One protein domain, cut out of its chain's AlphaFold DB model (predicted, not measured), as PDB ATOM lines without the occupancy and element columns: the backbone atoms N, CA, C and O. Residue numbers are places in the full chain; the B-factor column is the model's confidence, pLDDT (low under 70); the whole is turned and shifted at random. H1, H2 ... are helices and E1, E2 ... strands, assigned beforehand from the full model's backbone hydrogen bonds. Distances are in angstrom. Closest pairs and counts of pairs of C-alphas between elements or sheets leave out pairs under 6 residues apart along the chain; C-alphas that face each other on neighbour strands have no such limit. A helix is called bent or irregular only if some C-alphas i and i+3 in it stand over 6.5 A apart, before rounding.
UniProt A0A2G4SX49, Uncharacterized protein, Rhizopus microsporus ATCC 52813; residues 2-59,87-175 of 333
ATOM      1  N   ASN A   2      43.236  29.592 118.559       62.50
ATOM      2  CA  ASN A   2      44.348  29.326 117.618       62.50
ATOM      3  C   ASN A   2      44.809  27.855 117.523       62.50
ATOM      4  O   ASN A   2      45.162  27.411 116.437       62.50
ATOM      5  N   ASN A   3      44.801  27.090 118.623       69.06
ATOM      6  CA  ASN A   3      45.323  25.714 118.614       69.06
ATOM      7  C   ASN A   3      44.414  24.736 117.843       69.06
ATOM      8  O   ASN A   3      44.899  23.901 117.093       69.06
ATOM      9  N   HIS A   4      43.092  24.884 117.973       74.12
ATOM     10  CA  HIS A   4      42.108  24.057 117.265       74.12
ATOM     11  C   HIS A   4      42.048  24.395 115.766       74.12
ATOM     12  O   HIS A   4      42.065  23.500 114.927       74.12
ATOM     13  N   LEU A   5      42.087  25.690 115.421       74.62
ATOM     14  CA  LEU A   5      42.165  26.138 114.026       74.62
ATOM     15  C   LEU A   5      43.419  25.599 113.327       74.62
ATOM     16  O   LEU A   5      43.331  25.115 112.205       74.62
ATOM     17  N   ARG A   6      44.571  25.637 114.008       69.69
ATOM     18  CA  ARG A   6      45.847  25.203 113.435       69.69
ATOM     19  C   ARG A   6      46.011  23.682 113.393       69.69
ATOM     20  O   ARG A   6      46.458  23.173 112.375       69.69
ATOM     21  N   ASN A   7      45.673  22.972 114.470       73.00
ATOM     22  CA  ASN A   7      46.015  21.550 114.618       73.00
ATOM     23  C   ASN A   7      44.855  20.603 114.300       73.00
ATOM     24  O   ASN A   7      45.101  19.440 114.010       73.00
ATOM     25  N   THR A   8      43.607  21.073 114.370       76.75
ATOM     26  CA  THR A   8      42.427  20.250 114.065       76.75
ATOM     27  C   THR A   8      41.837  20.610 112.705       76.75
ATOM     28  O   THR A   8      41.529  19.718 111.930       76.75
ATOM     29  N   MET A   9      41.719  21.906 112.391       80.81
ATOM     30  CA  MET A   9      41.164  22.372 111.109       80.81
ATOM     31  C   MET A   9      42.224  22.666 110.035       80.81
ATOM     32  O   MET A   9      41.861  22.926 108.894       80.81
ATOM     33  N   LEU A  10      43.520  22.644 110.380       79.75
ATOM     34  CA  LEU A  10      44.643  22.950 109.474       79.75
ATOM     35  C   LEU A  10      44.566  24.339 108.801       79.75
ATOM     36  O   LEU A  10      45.188  24.590 107.770       79.75
ATOM     37  N   ILE A  11      43.842  25.282 109.405       78.06
ATOM     38  CA  ILE A  11      43.682  26.646 108.900       78.06
ATOM     39  C   ILE A  11      44.804  27.521 109.463       78.06
ATOM     40  O   ILE A  11      44.990  27.642 110.677       78.06
ATOM     41  N   THR A  12      45.542  28.182 108.570       71.25
ATOM     42  CA  THR A  12      46.584  29.151 108.932       71.25
ATOM     43  C   THR A  12      46.127  30.575 108.645       71.25
ATOM     44  O   THR A  12      45.672  30.895 107.550       71.25
ATOM     45  N   ILE A  13      46.272  31.458 109.635       76.06
ATOM     46  CA  ILE A  13      45.982  32.886 109.476       76.06
ATOM     47  C   ILE A  13      47.132  33.520 108.688       76.06
ATOM     48  O   ILE A  13      48.265  33.578 109.166       76.06
ATOM     49  N   LYS A  14      46.834  34.004 107.480       74.94
ATOM     50  CA  LYS A  14      47.775  34.724 106.612       74.94
ATOM     51  C   LYS A  14      47.366  36.187 106.498       74.94
ATOM     52  O   LYS A  14      46.197  36.533 106.662       74.94
ATOM     53  N   LYS A  15      48.329  37.061 106.205       75.12
ATOM     54  CA  LYS A  15      48.009  38.437 105.818       75.12
ATOM     55  C   LYS A  15      47.444  38.428 104.393       75.12
ATOM     56  O   LYS A  15      48.098  37.847 103.527       75.12
ATOM     57  N   PRO A  16      46.284  39.054 104.143       76.38
ATOM     58  CA  PRO A  16      45.771  39.197 102.789       76.38
ATOM     59  C   PRO A  16      46.686  40.121 101.975       76.38
ATOM     60  O   PRO A  16      47.189  41.124 102.490       76.38
ATOM     61  N   TYR A  17      46.898  39.767 100.709       73.56
ATOM     62  CA  TYR A  17      47.473  40.654  99.705       73.56
ATOM     63  C   TYR A  17      46.316  41.330  98.968       73.56
ATOM     64  O   TYR A  17      45.395  40.652  98.518       73.56
ATOM     65  N   PHE A  18      46.325  42.659  98.913       75.50
ATOM     66  CA  PHE A  18      45.259  43.428  98.279       75.50
ATOM     67  C   PHE A  18      45.651  43.733  96.838       75.50
ATOM     68  O   PHE A  18      46.606  44.474  96.598       75.50
ATOM     69  N   GLU A  19      44.911  43.169  95.889       69.69
ATOM     70  CA  GLU A  19      45.105  43.418  94.465       69.69
ATOM     71  C   GLU A  19      44.075  44.427  93.947       69.69
ATOM     72  O   GLU A  19      42.891  44.306  94.260       69.69
ATOM     73  N   PRO A  20      44.491  45.432  93.161       78.25
ATOM     74  CA  PRO A  20      43.555  46.356  92.538       78.25
ATOM     75  C   PRO A  20      42.776  45.650  91.422       78.25
ATOM     76  O   PRO A  20      43.344  45.299  90.392       78.25
ATOM     77  N   GLU A  21      41.465  45.500  91.614       75.56
ATOM     78  CA  GLU A  21      40.544  44.800  90.704       75.56
ATOM     79  C   GLU A  21      40.609  45.337  89.269       75.56
ATOM     80  O   GLU A  21      40.756  44.576  88.315       75.56
ATOM     81  N   VAL A  22      40.647  46.666  89.120       79.19
ATOM     82  CA  VAL A  22      40.775  47.334  87.817       79.19
ATOM     83  C   VAL A  22      42.042  46.887  87.077       79.19
ATOM     84  O   VAL A  22      42.001  46.682  85.872       79.19
ATOM     85  N   LYS A  23      43.169  46.672  87.769       70.50
ATOM     86  CA  LYS A  23      44.445  46.288  87.131       70.50
ATOM     87  C   LYS A  23      44.404  44.883  86.520       70.50
ATOM     88  O   LYS A  23      45.151  44.616  85.578       70.50
ATOM     89  N   ASN A  24      43.556  44.015  87.065       80.12
ATOM     90  CA  ASN A  24      43.391  42.625  86.651       80.12
ATOM     91  C   ASN A  24      42.103  42.403  85.840       80.12
ATOM     92  O   ASN A  24      41.726  41.256  85.608       80.12
ATOM     93  N   SER A  25      41.431  43.472  85.387       86.75
ATOM     94  CA  SER A  25      40.302  43.335  84.468       86.75
ATOM     95  C   SER A  25      40.760  42.739  83.134       86.75
ATOM     96  O   SER A  25      41.887  42.970  82.686       86.75
ATOM     97  N   VAL A  26      39.872  41.985  82.479       87.81
ATOM     98  CA  VAL A  26      40.146  41.341  81.182       87.81
ATOM     99  C   VAL A  26      40.622  42.370  80.149       87.81
ATOM    100  O   VAL A  26      41.597  42.138  79.440       87.81
ATOM    101  N   GLU A  27      40.001  43.547  80.137       87.56
ATOM    102  CA  GLU A  27      40.329  44.665  79.244       87.56
ATOM    103  C   GLU A  27      41.750  45.206  79.473       87.56
ATOM    104  O   GLU A  27      42.503  45.424  78.520       87.56
ATOM    105  N   ASN A  28      42.159  45.392  80.733       82.06
ATOM    106  CA  ASN A  28      43.495  45.892  81.057       82.06
ATOM    107  C   ASN A  28      44.573  44.826  80.846       82.06
ATOM    108  O   ASN A  28      45.689  45.157  80.443       82.06
ATOM    109  N   LEU A  29      44.254  43.547  81.066       85.31
ATOM    110  CA  LEU A  29      45.141  42.436  80.719       85.31
ATOM    111  C   LEU A  29      45.361  42.354  79.207       85.31
ATOM    112  O   LEU A  29      46.509  42.256  78.773       85.31
ATOM    113  N   GLN A  30      44.295  42.487  78.417       86.38
ATOM    114  CA  GLN A  30      44.369  42.521  76.960       86.38
ATOM    115  C   GLN A  30      45.187  43.722  76.468       86.38
ATOM    116  O   GLN A  30      46.115  43.560  75.680       86.38
ATOM    117  N   THR A  31      44.940  44.913  77.017       87.31
ATOM    118  CA  THR A  31      45.708  46.124  76.682       87.31
ATOM    119  C   THR A  31      47.198  45.952  76.998       87.31
ATOM    120  O   THR A  31      48.054  46.345  76.207       87.31
ATOM    121  N   ARG A  32      47.540  45.335  78.139       86.50
ATOM    122  CA  ARG A  32      48.935  45.028  78.501       86.50
ATOM    123  C   ARG A  32      49.566  44.022  77.544       86.50
ATOM    124  O   ARG A  32      50.737  44.183  77.208       86.50
ATOM    125  N   PHE A  33      48.809  43.010  77.124       87.56
ATOM    126  CA  PHE A  33      49.262  42.018  76.155       87.56
ATOM    127  C   PHE A  33      49.545  42.661  74.794       87.56
ATOM    128  O   PHE A  33      50.637  42.497  74.261       87.56
ATOM    129  N   GLU A  34      48.622  43.463  74.270       89.50
ATOM    130  CA  GLU A  34      48.796  44.179  73.000       89.50
ATOM    131  C   GLU A  34      49.970  45.155  73.047       89.50
ATOM    132  O   GLU A  34      50.772  45.222  72.114       89.50
ATOM    133  N   TRP A  35      50.112  45.889  74.154       86.50
ATOM    134  CA  TRP A  35      51.236  46.795  74.349       86.50
ATOM    135  C   TRP A  35      52.559  46.026  74.364       86.50
ATOM    136  O   TRP A  35      53.489  46.401  73.658       86.50
ATOM    137  N   PHE A  36      52.632  44.907  75.090       83.81
ATOM    138  CA  PHE A  36      53.802  44.033  75.068       83.81
ATOM    139  C   PHE A  36      54.103  43.525  73.651       83.81
ATOM    140  O   PHE A  36      55.221  43.692  73.175       83.81
ATOM    141  N   MET A  37      53.107  42.986  72.944       89.31
ATOM    142  CA  MET A  37      53.273  42.447  71.590       89.31
ATOM    143  C   MET A  37      53.732  43.500  70.580       89.31
ATOM    144  O   MET A  37      54.509  43.185  69.686       89.31
ATOM    145  N   LYS A  38      53.300  44.753  70.733       87.50
ATOM    146  CA  LYS A  38      53.732  45.861  69.876       87.50
ATOM    147  C   LYS A  38      55.213  46.204  70.053       87.50
ATOM    148  O   LYS A  38      55.871  46.564  69.082       87.50
ATOM    149  N   TRP A  39      55.713  46.155  71.284       79.56
ATOM    150  CA  TRP A  39      57.069  46.604  71.607       79.56
ATOM    151  C   TRP A  39      58.082  45.459  71.716       79.56
ATOM    152  O   TRP A  39      59.279  45.736  71.693       79.56
ATOM    153  N   LYS A  40      57.644  44.192  71.780       79.75
ATOM    154  CA  LYS A  40      58.536  43.033  71.965       79.75
ATOM    155  C   LYS A  40      59.611  42.896  70.877       79.75
ATOM    156  O   LYS A  40      60.698  42.433  71.187       79.75
ATOM    157  N   ASP A  41      59.303  43.297  69.639       81.25
ATOM    158  CA  ASP A  41      60.204  43.178  68.477       81.25
ATOM    159  C   ASP A  41      60.883  44.514  68.113       81.25
ATOM    160  O   ASP A  41      61.540  44.627  67.081       81.25
ATOM    161  N   SER A  42      60.688  45.557  68.922       79.38
ATOM    162  CA  SER A  42      61.307  46.867  68.699       79.38
ATOM    163  C   SER A  42      62.680  46.965  69.371       79.38
ATOM    164  O   SER A  42      62.971  46.214  70.295       79.38
ATOM    165  N   ASP A  43      63.484  47.970  69.002       77.44
ATOM    166  CA  ASP A  43      64.744  48.328  69.692       77.44
ATOM    167  C   ASP A  43      64.513  48.977  71.082       77.44
ATOM    168  O   ASP A  43      65.346  49.705  71.632       77.44
ATOM    169  N   LEU A  44      63.325  48.765  71.664       71.94
ATOM    170  CA  LEU A  44      62.965  49.256  72.984       71.94
ATOM    171  C   LEU A  44      63.630  48.394  74.053       71.94
ATOM    172  O   LEU A  44      63.025  47.535  74.692       71.94
ATOM    173  N   ASP A  45      64.899  48.681  74.281       74.38
ATOM    174  CA  ASP A  45      65.616  48.155  75.417       74.38
ATOM    175  C   ASP A  45      65.335  49.058  76.633       74.38
ATOM    176  O   ASP A  45      65.919  50.141  76.774       74.38
ATOM    177  N   PHE A  46      64.451  48.595  77.539       68.69
ATOM    178  CA  PHE A  46      64.100  49.229  78.832       68.69
ATOM    179  C   PHE A  46      65.305  49.650  79.669       68.69
ATOM    180  O   PHE A  46      65.202  50.374  80.658       68.69
ATOM    181  N   THR A  47      66.445  49.121  79.289       57.66
ATOM    182  CA  THR A  47      67.632  49.055  80.065       57.66
ATOM    183  C   THR A  47      68.706  49.982  79.460       57.66
ATOM    184  O   THR A  47      69.441  50.653  80.192       57.66
ATOM    185  N   LYS A  48      68.700  50.178  78.134       58.09
ATOM    186  CA  LYS A  48      69.573  51.132  77.429       58.09
ATOM    187  C   LYS A  48      68.910  52.475  77.156       58.09
ATOM    188  O   LYS A  48      69.488  53.511  77.502       58.09
ATOM    189  N   ASN A  49      67.713  52.436  76.574       72.50
ATOM    190  CA  ASN A  49      67.127  53.553  75.830       72.50
ATOM    191  C   ASN A  49      65.897  54.159  76.530       72.50
ATOM    192  O   ASN A  49      65.308  55.112  76.024       72.50
ATOM    193  N   CYS A  50      65.531  53.654  77.713       74.88
ATOM    194  CA  CYS A  50      64.369  54.121  78.468       74.88
ATOM    195  C   CYS A  50      64.758  54.909  79.727       74.88
ATOM    196  O   CYS A  50      65.695  54.569  80.452       74.88
ATOM    197  N   ILE A  51      63.987  55.959  80.005       77.12
ATOM    198  CA  ILE A  51      63.969  56.668  81.286       77.12
ATOM    199  C   ILE A  51      62.588  56.430  81.890       77.12
ATOM    200  O   ILE A  51      61.576  56.720  81.253       77.12
ATOM    201  N   PHE A  52      62.545  55.891  83.107       78.62
ATOM    202  CA  PHE A  52      61.307  55.708  83.853       78.62
ATOM    203  C   PHE A  52      61.054  56.939  84.700       78.62
ATOM    204  O   PHE A  52      61.927  57.393  85.438       78.62
ATOM    205  N   ILE A  53      59.850  57.475  84.593       82.69
ATOM    206  CA  ILE A  53      59.431  58.648  85.341       82.69
ATOM    207  C   ILE A  53      58.188  58.239  86.107       82.69
ATOM    208  O   ILE A  53      57.220  57.790  85.498       82.69
ATOM    209  N   ASP A  54      58.233  58.372  87.427       82.12
ATOM    210  CA  ASP A  54      57.095  58.051  88.283       82.12
ATOM    211  C   ASP A  54      56.941  59.066  89.420       82.12
ATOM    212  O   ASP A  54      57.862  59.812  89.772       82.12
ATOM    213  N   GLU A  55      55.737  59.104  89.977       78.81
ATOM    214  CA  GLU A  55      55.327  59.990  91.051       78.81
ATOM    215  C   GLU A  55      54.947  59.184  92.298       78.81
ATOM    216  O   GLU A  55      54.076  58.322  92.264       78.81
ATOM    217  N   ALA A  56      55.565  59.511  93.435       78.50
ATOM    218  CA  ALA A  56      55.269  58.882  94.717       78.50
ATOM    219  C   ALA A  56      54.808  59.920  95.749       78.50
ATOM    220  O   ALA A  56      55.518  60.882  96.060       78.50
ATOM    221  N   GLY A  57      53.611  59.714  96.301       75.75
ATOM    222  CA  GLY A  57      53.057  60.513  97.393       75.75
ATOM    223  C   GLY A  57      53.486  59.987  98.764       75.75
ATOM    224  O   GLY A  57      53.222  58.838  99.110       75.75
ATOM    225  N   PHE A  58      54.097  60.843  99.578       74.38
ATOM    226  CA  PHE A  58      54.519  60.558 100.947       74.38
ATOM    227  C   PHE A  58      53.687  61.370 101.936       74.38
ATOM    228  O   PHE A  58      53.738  62.598 101.967       74.38
ATOM    229  N   HIS A  59      52.928  60.700 102.798       71.12
ATOM    230  CA  HIS A  59      52.263  61.377 103.910       71.12
ATOM    231  C   HIS A  59      53.283  61.590 105.038       71.12
ATOM    232  O   HIS A  59      53.928  60.633 105.451       71.12
ATOM    233  N   HIS A  87      53.525  65.107 100.818       76.44
ATOM    234  CA  HIS A  87      54.623  65.523  99.969       76.44
ATOM    235  C   HIS A  87      54.705  64.577  98.790       76.44
ATOM    236  O   HIS A  87      54.906  63.385  98.982       76.44
ATOM    237  N   THR A  88      54.589  65.099  97.581       76.31
ATOM    238  CA  THR A  88      54.756  64.276  96.391       76.31
ATOM    239  C   THR A  88      56.147  64.475  95.818       76.31
ATOM    240  O   THR A  88      56.638  65.601  95.740       76.31
ATOM    241  N   ILE A  89      56.799  63.385  95.440       79.31
ATOM    242  CA  ILE A  89      58.121  63.376  94.828       79.31
ATOM    243  C   ILE A  89      57.975  62.820  93.414       79.31
ATOM    244  O   ILE A  89      57.266  61.837  93.213       79.31
ATOM    245  N   ILE A  90      58.632  63.452  92.442       82.12
ATOM    246  CA  ILE A  90      58.865  62.862  91.122       82.12
ATOM    247  C   ILE A  90      60.289  62.339  91.065       82.12
ATOM    248  O   ILE A  90      61.229  63.033  91.461       82.12
ATOM    249  N   GLY A  91      60.427  61.109  90.591       77.94
ATOM    250  CA  GLY A  91      61.709  60.498  90.300       77.94
ATOM    251  C   GLY A  91      61.810  60.217  88.811       77.94
ATOM    252  O   GLY A  91      60.912  59.598  88.245       77.94
ATOM    253  N   ALA A  92      62.901  60.653  88.192       80.19
ATOM    254  CA  ALA A  92      63.349  60.127  86.916       80.19
ATOM    255  C   ALA A  92      64.489  59.155  87.208       80.19
ATOM    256  O   ALA A  92      65.541  59.538  87.725       80.19
ATOM    257  N   ILE A  93      64.264  57.885  86.908       77.56
ATOM    258  CA  ILE A  93      65.260  56.841  87.081       77.56
ATOM    259  C   ILE A  93      65.548  56.234  85.722       77.56
ATOM    260  O   ILE A  93      64.655  55.805  84.988       77.56
ATOM    261  N   ARG A  94      66.827  56.184  85.382       67.19
ATOM    262  CA  ARG A  94      67.285  55.189  84.438       67.19
ATOM    263  C   ARG A  94      67.623  53.959  85.252       67.19
ATOM    264  O   ARG A  94      67.901  53.974  86.445       67.19
ATOM    265  N   SER A  95      67.592  52.855  84.574       59.19
ATOM    266  CA  SER A  95      68.030  51.577  85.079       59.19
ATOM    267  C   SER A  95      69.513  51.534  85.519       59.19
ATOM    268  O   SER A  95      69.856  50.674  86.319       59.19
ATOM    269  N   SER A  96      70.366  52.473  85.081       54.94
ATOM    270  CA  SER A  96      71.746  52.655  85.574       54.94
ATOM    271  C   SER A  96      71.850  53.507  86.842       54.94
ATOM    272  O   SER A  96      72.760  53.318  87.640       54.94
ATOM    273  N   SER A  97      70.962  54.484  87.008       55.16
ATOM    274  CA  SER A  97      71.129  55.541  88.001       55.16
ATOM    275  C   SER A  97      69.826  56.293  88.237       55.16
ATOM    276  O   SER A  97      68.952  56.411  87.372       55.16
ATOM    277  N   ILE A  98      69.717  56.850  89.439       66.50
ATOM    278  CA  ILE A  98      68.739  57.893  89.702       66.50
ATOM    279  C   ILE A  98      69.224  59.124  88.942       66.50
ATOM    280  O   ILE A  98      70.255  59.684  89.292       66.50
ATOM    281  N   ILE A  99      68.495  59.511  87.897       71.00
ATOM    282  CA  ILE A  99      68.822  60.723  87.144       71.00
ATOM    283  C   ILE A  99      68.430  61.925  87.987       71.00
ATOM    284  O   ILE A  99      69.198  62.862  88.130       71.00
ATOM    285  N   HIS A 100      67.227  61.894  88.563       71.00
ATOM    286  CA  HIS A 100      66.759  63.011  89.357       71.00
ATOM    287  C   HIS A 100      65.651  62.622  90.330       71.00
ATOM    288  O   HIS A 100      64.776  61.816  90.009       71.00
ATOM    289  N   VAL A 101      65.650  63.250  91.505       77.31
ATOM    290  CA  VAL A 101      64.564  63.165  92.482       77.31
ATOM    291  C   VAL A 101      64.276  64.560  92.986       77.31
ATOM    292  O   VAL A 101      65.145  65.211  93.559       77.31
ATOM    293  N   ALA A 102      63.031  64.992  92.843       73.38
ATOM    294  CA  ALA A 102      62.630  66.291  93.346       73.38
ATOM    295  C   ALA A 102      61.236  66.277  93.939       73.38
ATOM    296  O   ALA A 102      60.303  65.616  93.475       73.38
ATOM    297  N   LYS A 103      61.102  67.083  94.989       76.75
ATOM    298  CA  LYS A 103      59.821  67.381  95.609       76.75
ATOM    299  C   LYS A 103      58.994  68.215  94.640       76.75
ATOM    300  O   LYS A 103      59.415  69.293  94.220       76.75
ATOM    301  N   LYS A 104      57.791  67.738  94.352       71.56
ATOM    302  CA  LYS A 104      56.811  68.492  93.594       71.56
ATOM    303  C   LYS A 104      56.099  69.496  94.490       71.56
ATOM    304  O   LYS A 104      55.750  69.216  95.639       71.56
ATOM    305  N   LEU A 105      55.854  70.668  93.930       72.38
ATOM    306  CA  LEU A 105      54.951  71.671  94.464       72.38
ATOM    307  C   LEU A 105      53.690  71.697  93.622       72.38
ATOM    308  O   LEU A 105      53.742  71.640  92.396       72.38
ATOM    309  N   LEU A 106      52.554  71.792  94.299       76.19
ATOM    310  CA  LEU A 106      51.289  72.012  93.629       76.19
ATOM    311  C   LEU A 106      51.265  73.460  93.125       76.19
ATOM    312  O   LEU A 106      51.183  74.388  93.928       76.19
ATOM    313  N   LYS A 107      51.348  73.647  91.808       81.31
ATOM    314  CA  LYS A 107      51.153  74.940  91.143       81.31
ATOM    315  C   LYS A 107      49.911  74.861  90.254       81.31
ATOM    316  O   LYS A 107      49.590  73.818  89.688       81.31
ATOM    317  N   GLU A 108      49.189  75.967  90.137       83.38
ATOM    318  CA  GLU A 108      48.118  76.093  89.148       83.38
ATOM    319  C   GLU A 108      48.693  76.721  87.886       83.38
ATOM    320  O   GLU A 108      49.170  77.851  87.926       83.38
ATOM    321  N   LEU A 109      48.683  75.972  86.785       84.25
ATOM    322  CA  LEU A 109      49.377  76.348  85.556       84.25
ATOM    323  C   LEU A 109      48.432  76.346  84.358       84.25
ATOM    324  O   LEU A 109      47.545  75.493  84.229       84.25
ATOM    325  N   LYS A 110      48.650  77.298  83.454       87.94
ATOM    326  CA  LYS A 110      48.074  77.326  82.109       87.94
ATOM    327  C   LYS A 110      48.968  76.531  81.158       87.94
ATOM    328  O   LYS A 110      50.156  76.335  81.400       87.94
ATOM    329  N   HIS A 111      48.416  76.141  80.010       85.88
ATOM    330  CA  HIS A 111      49.230  75.548  78.942       85.88
ATOM    331  C   HIS A 111      50.297  76.512  78.408       85.88
ATOM    332  O   HIS A 111      51.348  76.043  77.990       85.88
ATOM    333  N   SER A 112      50.060  77.830  78.459       86.19
ATOM    334  CA  SER A 112      51.076  78.843  78.142       86.19
ATOM    335  C   SER A 112      52.282  78.752  79.073       86.19
ATOM    336  O   SER A 112      53.414  78.815  78.612       86.19
ATOM    337  N   ASP A 113      52.036  78.547  80.366       87.56
ATOM    338  CA  ASP A 113      53.082  78.530  81.386       87.56
ATOM    339  C   ASP A 113      53.937  77.267  81.225       87.56
ATOM    340  O   ASP A 113      55.162  77.335  81.227       87.56
ATOM    341  N   ILE A 114      53.296  76.121  80.974       88.06
ATOM    342  CA  ILE A 114      53.990  74.854  80.696       88.06
ATOM    343  C   ILE A 114      54.812  74.968  79.408       88.06
ATOM    344  O   ILE A 114      55.987  74.612  79.401       88.06
ATOM    345  N   LEU A 115      54.216  75.491  78.332       88.31
ATOM    346  CA  LEU A 115      54.903  75.667  77.055       88.31
ATOM    347  C   LEU A 115      56.110  76.607  77.187       88.31
ATOM    348  O   LEU A 115      57.155  76.320  76.617       88.31
ATOM    349  N   SER A 116      56.004  77.659  78.006       88.12
ATOM    350  CA  SER A 116      57.118  78.575  78.272       88.12
ATOM    351  C   SER A 116      58.313  77.889  78.934       88.12
ATOM    352  O   SER A 116      59.448  78.233  78.626       88.12
ATOM    353  N   VAL A 117      58.082  76.896  79.801       87.38
ATOM    354  CA  VAL A 117      59.161  76.083  80.378       87.38
ATOM    355  C   VAL A 117      59.759  75.175  79.310       87.38
ATOM    356  O   VAL A 117      60.974  75.083  79.212       87.38
ATOM    357  N   VAL A 118      58.927  74.535  78.485       87.38
ATOM    358  CA  VAL A 118      59.413  73.637  77.427       87.38
ATOM    359  C   VAL A 118      60.277  74.386  76.412       87.38
ATOM    360  O   VAL A 118      61.343  73.895  76.058       87.38
ATOM    361  N   TRP A 119      59.881  75.597  76.015       89.50
ATOM    362  CA  TRP A 119      60.661  76.439  75.104       89.50
ATOM    363  C   TRP A 119      62.043  76.829  75.625       89.50
ATOM    364  O   TRP A 119      62.910  77.135  74.818       89.50
ATOM    365  N   LYS A 120      62.287  76.798  76.941       87.50
ATOM    366  CA  LYS A 120      63.629  77.062  77.483       87.50
ATOM    367  C   LYS A 120      64.631  75.954  77.161       87.50
ATOM    368  O   LYS A 120      65.825  76.221  77.152       87.50
ATOM    369  N   TYR A 121      64.154  74.728  76.942       84.88
ATOM    370  CA  TYR A 121      65.011  73.543  76.837       84.88
ATOM    371  C   TYR A 121      64.798  72.737  75.551       84.88
ATOM    372  O   TYR A 121      65.531  71.779  75.313       84.88
ATOM    373  N   ALA A 122      63.785  73.060  74.740       83.00
ATOM    374  CA  ALA A 122      63.472  72.320  73.524       83.00
ATOM    375  C   ALA A 122      62.814  73.188  72.440       83.00
ATOM    376  O   ALA A 122      61.776  73.816  72.658       83.00
ATOM    377  N   ASP A 123      63.338  73.075  71.218       85.69
ATOM    378  CA  ASP A 123      62.852  73.820  70.048       85.69
ATOM    379  C   ASP A 123      61.710  73.120  69.299       85.69
ATOM    380  O   ASP A 123      61.092  73.702  68.408       85.69
ATOM    381  N   ILE A 124      61.370  71.883  69.680       82.94
ATOM    382  CA  ILE A 124      60.360  71.042  69.008       82.94
ATOM    383  C   ILE A 124      58.947  71.660  68.988       82.94
ATOM    384  O   ILE A 124      58.069  71.217  68.242       82.94
ATOM    385  N   PHE A 125      58.710  72.688  69.805       85.50
ATOM    386  CA  PHE A 125      57.449  73.425  69.853       85.50
ATOM    387  C   PHE A 125      57.588  74.917  69.550       85.50
ATOM    388  O   PHE A 125      56.622  75.639  69.779       85.50
ATOM    389  N   SER A 126      58.731  75.387  69.045       81.50
ATOM    390  CA  SER A 126      59.002  76.808  68.745       81.50
ATOM    391  C   SER A 126      57.896  77.478  67.914       81.50
ATOM    392  O   SER A 126      57.479  78.591  68.219       81.50
ATOM    393  N   GLU A 127      57.326  76.763  66.943       84.88
ATOM    394  CA  GLU A 127      56.244  77.262  66.079       84.88
ATOM    395  C   GLU A 127      54.822  77.008  66.622       84.88
ATOM    396  O   GLU A 127      53.825  77.396  66.005       84.88
ATOM    397  N   LYS A 128      54.667  76.310  67.756       85.00
ATOM    398  CA  LYS A 128      53.338  75.945  68.273       85.00
ATOM    399  C   LYS A 128      52.780  77.008  69.206       85.00
ATOM    400  O   LYS A 128      53.389  77.375  70.197       85.00
ATOM    401  N   THR A 129      51.525  77.388  68.989       89.25
ATOM    402  CA  THR A 129      50.768  78.178  69.973       89.25
ATOM    403  C   THR A 129      50.428  77.347  71.217       89.25
ATOM    404  O   THR A 129      50.348  76.117  71.156       89.25
ATOM    405  N   ALA A 130      50.116  78.007  72.339       84.88
ATOM    406  CA  ALA A 130      49.660  77.336  73.566       84.88
ATOM    407  C   ALA A 130      48.434  76.427  73.338       84.88
ATOM    408  O   ALA A 130      48.311  75.367  73.955       84.88
ATOM    409  N   TYR A 131      47.547  76.812  72.413       85.44
ATOM    410  CA  TYR A 131      46.414  75.989  71.994       85.44
ATOM    411  C   TYR A 131      46.871  74.728  71.243       85.44
ATOM    412  O   TYR A 131      46.441  73.618  71.570       85.44
ATOM    413  N   GLY A 132      47.781  74.882  70.274       87.12
ATOM    414  CA  GLY A 132      48.354  73.764  69.522       87.12
ATOM    415  C   GLY A 132      49.120  72.786  70.414       87.12
ATOM    416  O   GLY A 132      48.969  71.571  70.270       87.12
ATOM    417  N   PHE A 133      49.877  73.306  71.382       89.19
ATOM    418  CA  PHE A 133      50.554  72.508  72.401       89.19
ATOM    419  C   PHE A 133      49.555  71.723  73.258       89.19
ATOM    420  O   PHE A 133      49.682  70.508  73.382       89.19
ATOM    421  N   GLY A 134      48.494  72.363  73.761       87.06
ATOM    422  CA  GLY A 134      47.464  71.664  74.533       87.06
ATOM    423  C   GLY A 134      46.749  70.564  73.746       87.06
ATOM    424  O   GLY A 134      46.521  69.472  74.272       87.06
ATOM    425  N   LYS A 135      46.444  70.793  72.461       88.56
ATOM    426  CA  LYS A 135      45.883  69.755  71.578       88.56
ATOM    427  C   LYS A 135      46.846  68.575  71.427       88.56
ATOM    428  O   LYS A 135      46.420  67.424  71.506       88.56
ATOM    429  N   TRP A 136      48.138  68.858  71.269       90.69
ATOM    430  CA  TRP A 136      49.178  67.837  71.192       90.69
ATOM    431  C   TRP A 136      49.281  67.024  72.492       90.69
ATOM    432  O   TRP A 136      49.224  65.794  72.433       90.69
ATOM    433  N   CYS A 137      49.308  67.675  73.662       87.75
ATOM    434  CA  CYS A 137      49.345  66.999  74.964       87.75
ATOM    435  C   CYS A 137      48.164  66.036  75.156       87.75
ATOM    436  O   CYS A 137      48.361  64.904  75.593       87.75
ATOM    437  N   ASN A 138      46.950  66.463  74.787       85.56
ATOM    438  CA  ASN A 138      45.752  65.619  74.860       85.56
ATOM    439  C   ASN A 138      45.824  64.439  73.880       85.56
ATOM    440  O   ASN A 138      45.509  63.314  74.255       85.56
ATOM    441  N   SER A 139      46.291  64.669  72.647       88.31
ATOM    442  CA  SER A 139      46.436  63.601  71.642       88.31
ATOM    443  C   SER A 139      47.414  62.507  72.076       88.31
ATOM    444  O   SER A 139      47.210  61.333  71.781       88.31
ATOM    445  N   ARG A 140      48.458  62.888  72.824       85.50
ATOM    446  CA  ARG A 140      49.473  61.980  73.364       85.50
ATOM    447  C   ARG A 140      49.102  61.408  74.732       85.50
ATOM    448  O   ARG A 140      49.874  60.613  75.253       85.50
ATOM    449  N   LYS A 141      47.944  61.787  75.289       84.56
ATOM    450  CA  LYS A 141      47.462  61.369  76.614       84.56
ATOM    451  C   LYS A 141      48.519  61.574  77.709       84.56
ATOM    452  O   LYS A 141      48.769  60.686  78.514       84.56
ATOM    453  N   LEU A 142      49.180  62.735  77.713       81.94
ATOM    454  CA  LEU A 142      50.186  63.037  78.736       81.94
ATOM    455  C   LEU A 142      49.537  63.130  80.121       81.94
ATOM    456  O   LEU A 142      48.455  63.704  80.242       81.94
ATOM    457  N   CYS A 143      50.233  62.696  81.174       76.62
ATOM    458  CA  CYS A 143      49.699  62.668  82.544       76.62
ATOM    459  C   CYS A 143      49.192  64.036  83.045       76.62
ATOM    460  O   CYS A 143      48.251  64.109  83.828       76.62
ATOM    461  N   LEU A 144      49.736  65.155  82.544       82.00
ATOM    462  CA  LEU A 144      49.235  66.499  82.880       82.00
ATOM    463  C   LEU A 144      47.761  66.715  82.480       82.00
ATOM    464  O   LEU A 144      47.075  67.565  83.053       82.00
ATOM    465  N   THR A 145      47.264  65.951  81.503       82.94
ATOM    466  CA  THR A 145      45.896  66.056  80.972       82.94
ATOM    467  C   THR A 145      44.856  65.328  81.825       82.94
ATOM    468  O   THR A 145      43.676  65.664  81.721       82.94
ATOM    469  N   GLU A 146      45.293  64.436  82.721       80.88
ATOM    470  CA  GLU A 146      44.449  63.712  83.685       80.88
ATOM    471  C   GLU A 146      43.922  64.632  84.799       80.88
ATOM    472  O   GLU A 146      42.844  64.412  85.349       80.88
ATOM    473  N   SER A 147      44.654  65.706  85.118       79.44
ATOM    474  CA  SER A 147      44.241  66.684  86.131       79.44
ATOM    475  C   SER A 147      43.029  67.512  85.675       79.44
ATOM    476  O   SER A 147      43.001  68.027  84.559       79.44
ATOM    477  N   GLY A 148      42.023  67.698  86.533       77.81
ATOM    478  CA  GLY A 148      40.819  68.467  86.189       77.81
ATOM    479  C   GLY A 148      41.101  69.934  85.821       77.81
ATOM    480  O   GLY A 148      41.953  70.592  86.422       77.81
ATOM    481  N   ILE A 149      40.357  70.467  84.844       81.50
ATOM    482  CA  ILE A 149      40.438  71.882  84.452       81.50
ATOM    483  C   ILE A 149      39.650  72.728  85.450       81.50
ATOM    484  O   ILE A 149      38.452  72.527  85.643       81.50
ATOM    485  N   LYS A 150      40.304  73.738  86.019       82.62
ATOM    486  CA  LYS A 150      39.660  74.803  86.788       82.62
ATOM    487  C   LYS A 150      39.590  76.064  85.936       82.62
ATOM    488  O   LYS A 150      40.553  76.426  85.266       82.62
ATOM    489  N   ARG A 151      38.452  76.754  85.962       78.88
ATOM    490  CA  ARG A 151      38.313  78.076  85.339       78.88
ATOM    491  C   ARG A 151      38.565  79.140  86.398       78.88
ATOM    492  O   ARG A 151      37.904  79.131  87.432       78.88
ATOM    493  N   LYS A 152      39.502  80.045  86.137       74.69
ATOM    494  CA  LYS A 152      39.784  81.208  86.985       74.69
ATOM    495  C   LYS A 152      39.797  82.474  86.149       74.69
ATOM    496  O   LYS A 152      40.110  82.432  84.965       74.69
ATOM    497  N   PHE A 153      39.452  83.591  86.768       70.81
ATOM    498  CA  PHE A 153      39.682  84.900  86.175       70.81
ATOM    499  C   PHE A 153      41.165  85.250  86.333       70.81
ATOM    500  O   PHE A 153      41.733  85.021  87.399       70.81
ATOM    501  N   ASN A 154      41.808  85.710  85.260       67.38
ATOM    502  CA  ASN A 154      43.134  86.318  85.353       67.38
ATOM    503  C   ASN A 154      43.017  87.751  85.906       67.38
ATOM    504  O   ASN A 154      41.911  88.270  86.065       67.38
ATOM    505  N   ASP A 155      44.156  88.400  86.145       67.12
ATOM    506  CA  ASP A 155      44.215  89.775  86.669       67.12
ATOM    507  C   ASP A 155      43.527  90.804  85.747       67.12
ATOM    508  O   ASP A 155      43.144  91.883  86.183       67.12
ATOM    509  N   LEU A 156      43.294  90.433  84.481       70.56
ATOM    510  CA  LEU A 156      42.568  91.203  83.466       70.56
ATOM    511  C   LEU A 156      41.072  90.827  83.364       70.56
ATOM    512  O   LEU A 156      40.429  91.147  82.368       70.56
ATOM    513  N   GLN A 157      40.515  90.101  84.343       65.88
ATOM    514  CA  GLN A 157      39.124  89.612  84.362       65.88
ATOM    515  C   GLN A 157      38.709  88.739  83.160       65.88
ATOM    516  O   GLN A 157      37.526  88.537  82.881       65.88
ATOM    517  N   GLN A 158      39.665  88.125  82.474       67.31
ATOM    518  CA  GLN A 158      39.414  87.135  81.433       67.31
ATOM    519  C   GLN A 158      39.431  85.725  82.023       67.31
ATOM    520  O   GLN A 158      40.256  85.381  82.874       67.31
ATOM    521  N   LYS A 159      38.528  84.867  81.543       68.88
ATOM    522  CA  LYS A 159      38.460  83.462  81.961       68.88
ATOM    523  C   LYS A 159      39.647  82.686  81.387       68.88
ATOM    524  O   LYS A 159      39.723  82.459  80.184       68.88
ATOM    525  N   ALA A 160      40.531  82.220  82.259       74.00
ATOM    526  CA  ALA A 160      41.627  81.322  81.939       74.00
ATOM    527  C   ALA A 160      41.365  79.911  82.488       74.00
ATOM    528  O   ALA A 160      40.923  79.722  83.624       74.00
ATOM    529  N   SER A 161      41.670  78.909  81.668       79.50
ATOM    530  CA  SER A 161      41.637  77.500  82.060       79.50
ATOM    531  C   SER A 161      42.992  77.102  82.643       79.50
ATOM    532  O   SER A 161      43.994  77.097  81.925       79.50
ATOM    533  N   VAL A 162      43.017  76.764  83.930       84.88
ATOM    534  CA  VAL A 162      44.210  76.336  84.670       84.88
ATOM    535  C   VAL A 162      44.071  74.889  85.130       84.88
ATOM    536  O   VAL A 162      42.964  74.380  85.315       84.88
ATOM    537  N   ARG A 163      45.202  74.216  85.325       85.81
ATOM    538  CA  ARG A 163      45.277  72.865  85.890       85.81
ATOM    539  C   ARG A 163      46.142  72.887  87.137       85.81
ATOM    540  O   ARG A 163      47.190  73.529  87.150       85.81
ATOM    541  N   SER A 164      45.702  72.203  88.188       83.25
ATOM    542  CA  SER A 164      46.516  72.013  89.389       83.25
ATOM    543  C   SER A 164      47.492  70.871  89.127       83.25
ATOM    544  O   SER A 164      47.090  69.709  89.110       83.25
ATOM    545  N   LEU A 165      48.753  71.216  88.880       82.94
ATOM    546  CA  LEU A 165      49.810  70.277  88.542       82.94
ATOM    547  C   LEU A 165      50.861  70.256  89.640       82.94
ATOM    548  O   LEU A 165      51.265  71.288  90.173       82.94
ATOM    549  N   TYR A 166      51.334  69.059  89.944       78.25
ATOM    550  CA  TYR A 166      52.533  68.885  90.731       78.25
ATOM    551  C   TYR A 166      53.745  69.105  89.824       78.25
ATOM    552  O   TYR A 166      53.949  68.357  88.870       78.25
ATOM    553  N   VAL A 167      54.537  70.133  90.106       81.00
ATOM    554  CA  VAL A 167      55.702  70.510  89.297       81.00
ATOM    555  C   VAL A 167      56.962  70.600  90.134       81.00
ATOM    556  O   VAL A 167      56.906  70.843  91.340       81.00
ATOM    557  N   LEU A 168      58.100  70.386  89.481       77.19
ATOM    558  CA  LEU A 168      59.409  70.603  90.078       77.19
ATOM    559  C   LEU A 168      59.541  72.046  90.581       77.19
ATOM    560  O   LEU A 168      58.922  72.961  90.032       77.19
ATOM    561  N   LYS A 169      60.379  72.264  91.595       74.88
ATOM    562  CA  LYS A 169      60.825  73.624  91.898       74.88
ATOM    563  C   LYS A 169      61.741  74.133  90.800       74.88
ATOM    564  O   LYS A 169      62.575  73.377  90.313       74.88
ATOM    565  N   ASP A 170      61.630  75.425  90.521       80.31
ATOM    566  CA  ASP A 170      62.382  76.090  89.460       80.31
ATOM    567  C   ASP A 170      63.904  75.953  89.684       80.31
ATOM    568  O   ASP A 170      64.626  75.662  88.740       80.31
ATOM    569  N   GLU A 171      64.361  75.995  90.944       80.56
ATOM    570  CA  GLU A 171      65.769  75.810  91.357       80.56
ATOM    571  C   GLU A 171      66.385  74.447  90.996       80.56
ATOM    572  O   GLU A 171      67.603  74.305  90.996       80.56
ATOM    573  N   TYR A 172      65.562  73.433  90.712       75.19
ATOM    574  CA  TYR A 172      66.046  72.101  90.360       75.19
ATOM    575  C   TYR A 172      65.951  71.806  88.864       75.19
ATOM    576  O   TYR A 172      66.582  70.849  88.430       75.19
ATOM    577  N   ILE A 173      65.186  72.586  88.086       80.25
ATOM    578  CA  ILE A 173      64.848  72.244  86.692       80.25
ATOM    579  C   ILE A 173      66.109  72.149  85.837       80.25
ATOM    580  O   ILE A 173      66.288  71.136  85.164       80.25
ATOM    581  N   ASP A 174      66.987  73.150  85.906       81.94
ATOM    582  CA  ASP A 174      68.211  73.193  85.099       81.94
ATOM    583  C   ASP A 174      69.097  71.969  85.350       81.94
ATOM    584  O   ASP A 174      69.470  71.281  84.402       81.94
ATOM    585  N   ASN A 175      69.324  71.624  86.621       76.00
ATOM    586  CA  ASN A 175      70.119  70.451  86.994       76.00
ATOM    587  C   ASN A 175      69.491  69.149  86.473       76.00
ATOM    588  O   ASN A 175      70.201  68.300  85.950       76.00
TER     589      ASN A 175
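Overview. This is residues 2 to 59 and 87 to 175 of the 333 residues of an uncharacterized protein of Rhizopus microsporus ATCC 52813 (UniProt A0A2G4SX49). A strongly twisted sheet of five strands curls like part of a barrel, with H4 and H5 meeting near their first residues as an L at one side and the short H6 packed beside the strands, closest to E3. A long arm leads away: H1 lies far out, and residues 8 to 20 run from it to H2 and H3, which stay off the sheet. The 147 printed residues hold six named helices and five named strands, in the order H1 H2 H3 E1 E2 E3 H4 H5 E4 E5 H6, a mixed class of helices and strands. The antiparallel sheet runs E1 E2 E3 E5 E4. The whole is only just extended, close to loose, with a radius of gyration of the C-alphas of 22.3 A, and elongated, spanning 77 by 43 by 33 A.

Arrangement. H1, residues 2 to 7, and H2, residues 21 to 24, are apart. H3, residues 26 to 39, is close to H2 but not clearly touching, the closest C-alphas being those of Val 22 and Asn 28, 7.4 A. E1, residues 52 to 59, is antiparallel to E2, residues 87 to 93, with N 54 and O 91 at 3.1 A. E3, residues 98 to 109, forms a hairpin with E2, with N 102 and O 90 at 3.0 A, and bends by 75 degrees at residue 106. H4, residues 111 to 121, only grazes the sheet with residues 111 to 114. H5, residues 130 to 139, touches H4, closest at the C-alphas of Ser 112 and Ala 130, 5.0 A, about perpendicular at 90 degrees. E4, residues 149 to 153, and E5, residues 159 to 168, form a hairpin, with N 150 and O 162 at 2.8 A. E5 is antiparallel to E3, with N 107 and O 165 at 2.9 A. E3, H4, H5 and E4 make a split strand-helix-strand unit, two strands running the same way with E5 between them, and its crossover is right-handed. H6, residues 170 to 175, is on the sheet at a height of 8.4 A, and is irregular, with C-alphas 171 and 174 7.2 A apart. In H1, H3 and H5 every O i to N i+4 pair is within hydrogen-bond range; H4 has 5 of 7, H6 has 0 of 2 but 2 of 3 O i to N i+3 pairs, and H2 is too short for an i+4 pair.

Along the chain. H1 begins at C-alpha 2, (44.348, 29.326, 117.618). H3 is 20.1 A long, E1 22.7 A, E3 27.1 A and E5 25.9 A. H6 ends at C-alpha 175, (70.119, 70.451, 86.994).

Size, cuts and confidence. The C-alphas of Thr 8 and Leu 156, the two farthest apart, are 77.3 A apart. Residues 60 to 86 are not printed, and C-alphas 59 and 87 are 6.2 A apart across the cut. The links H1 to H2 and H3 to E1 are long. The mean pLDDT of the printed part is 78.9, and 17 residues are under 70, among them residues 94 to 98.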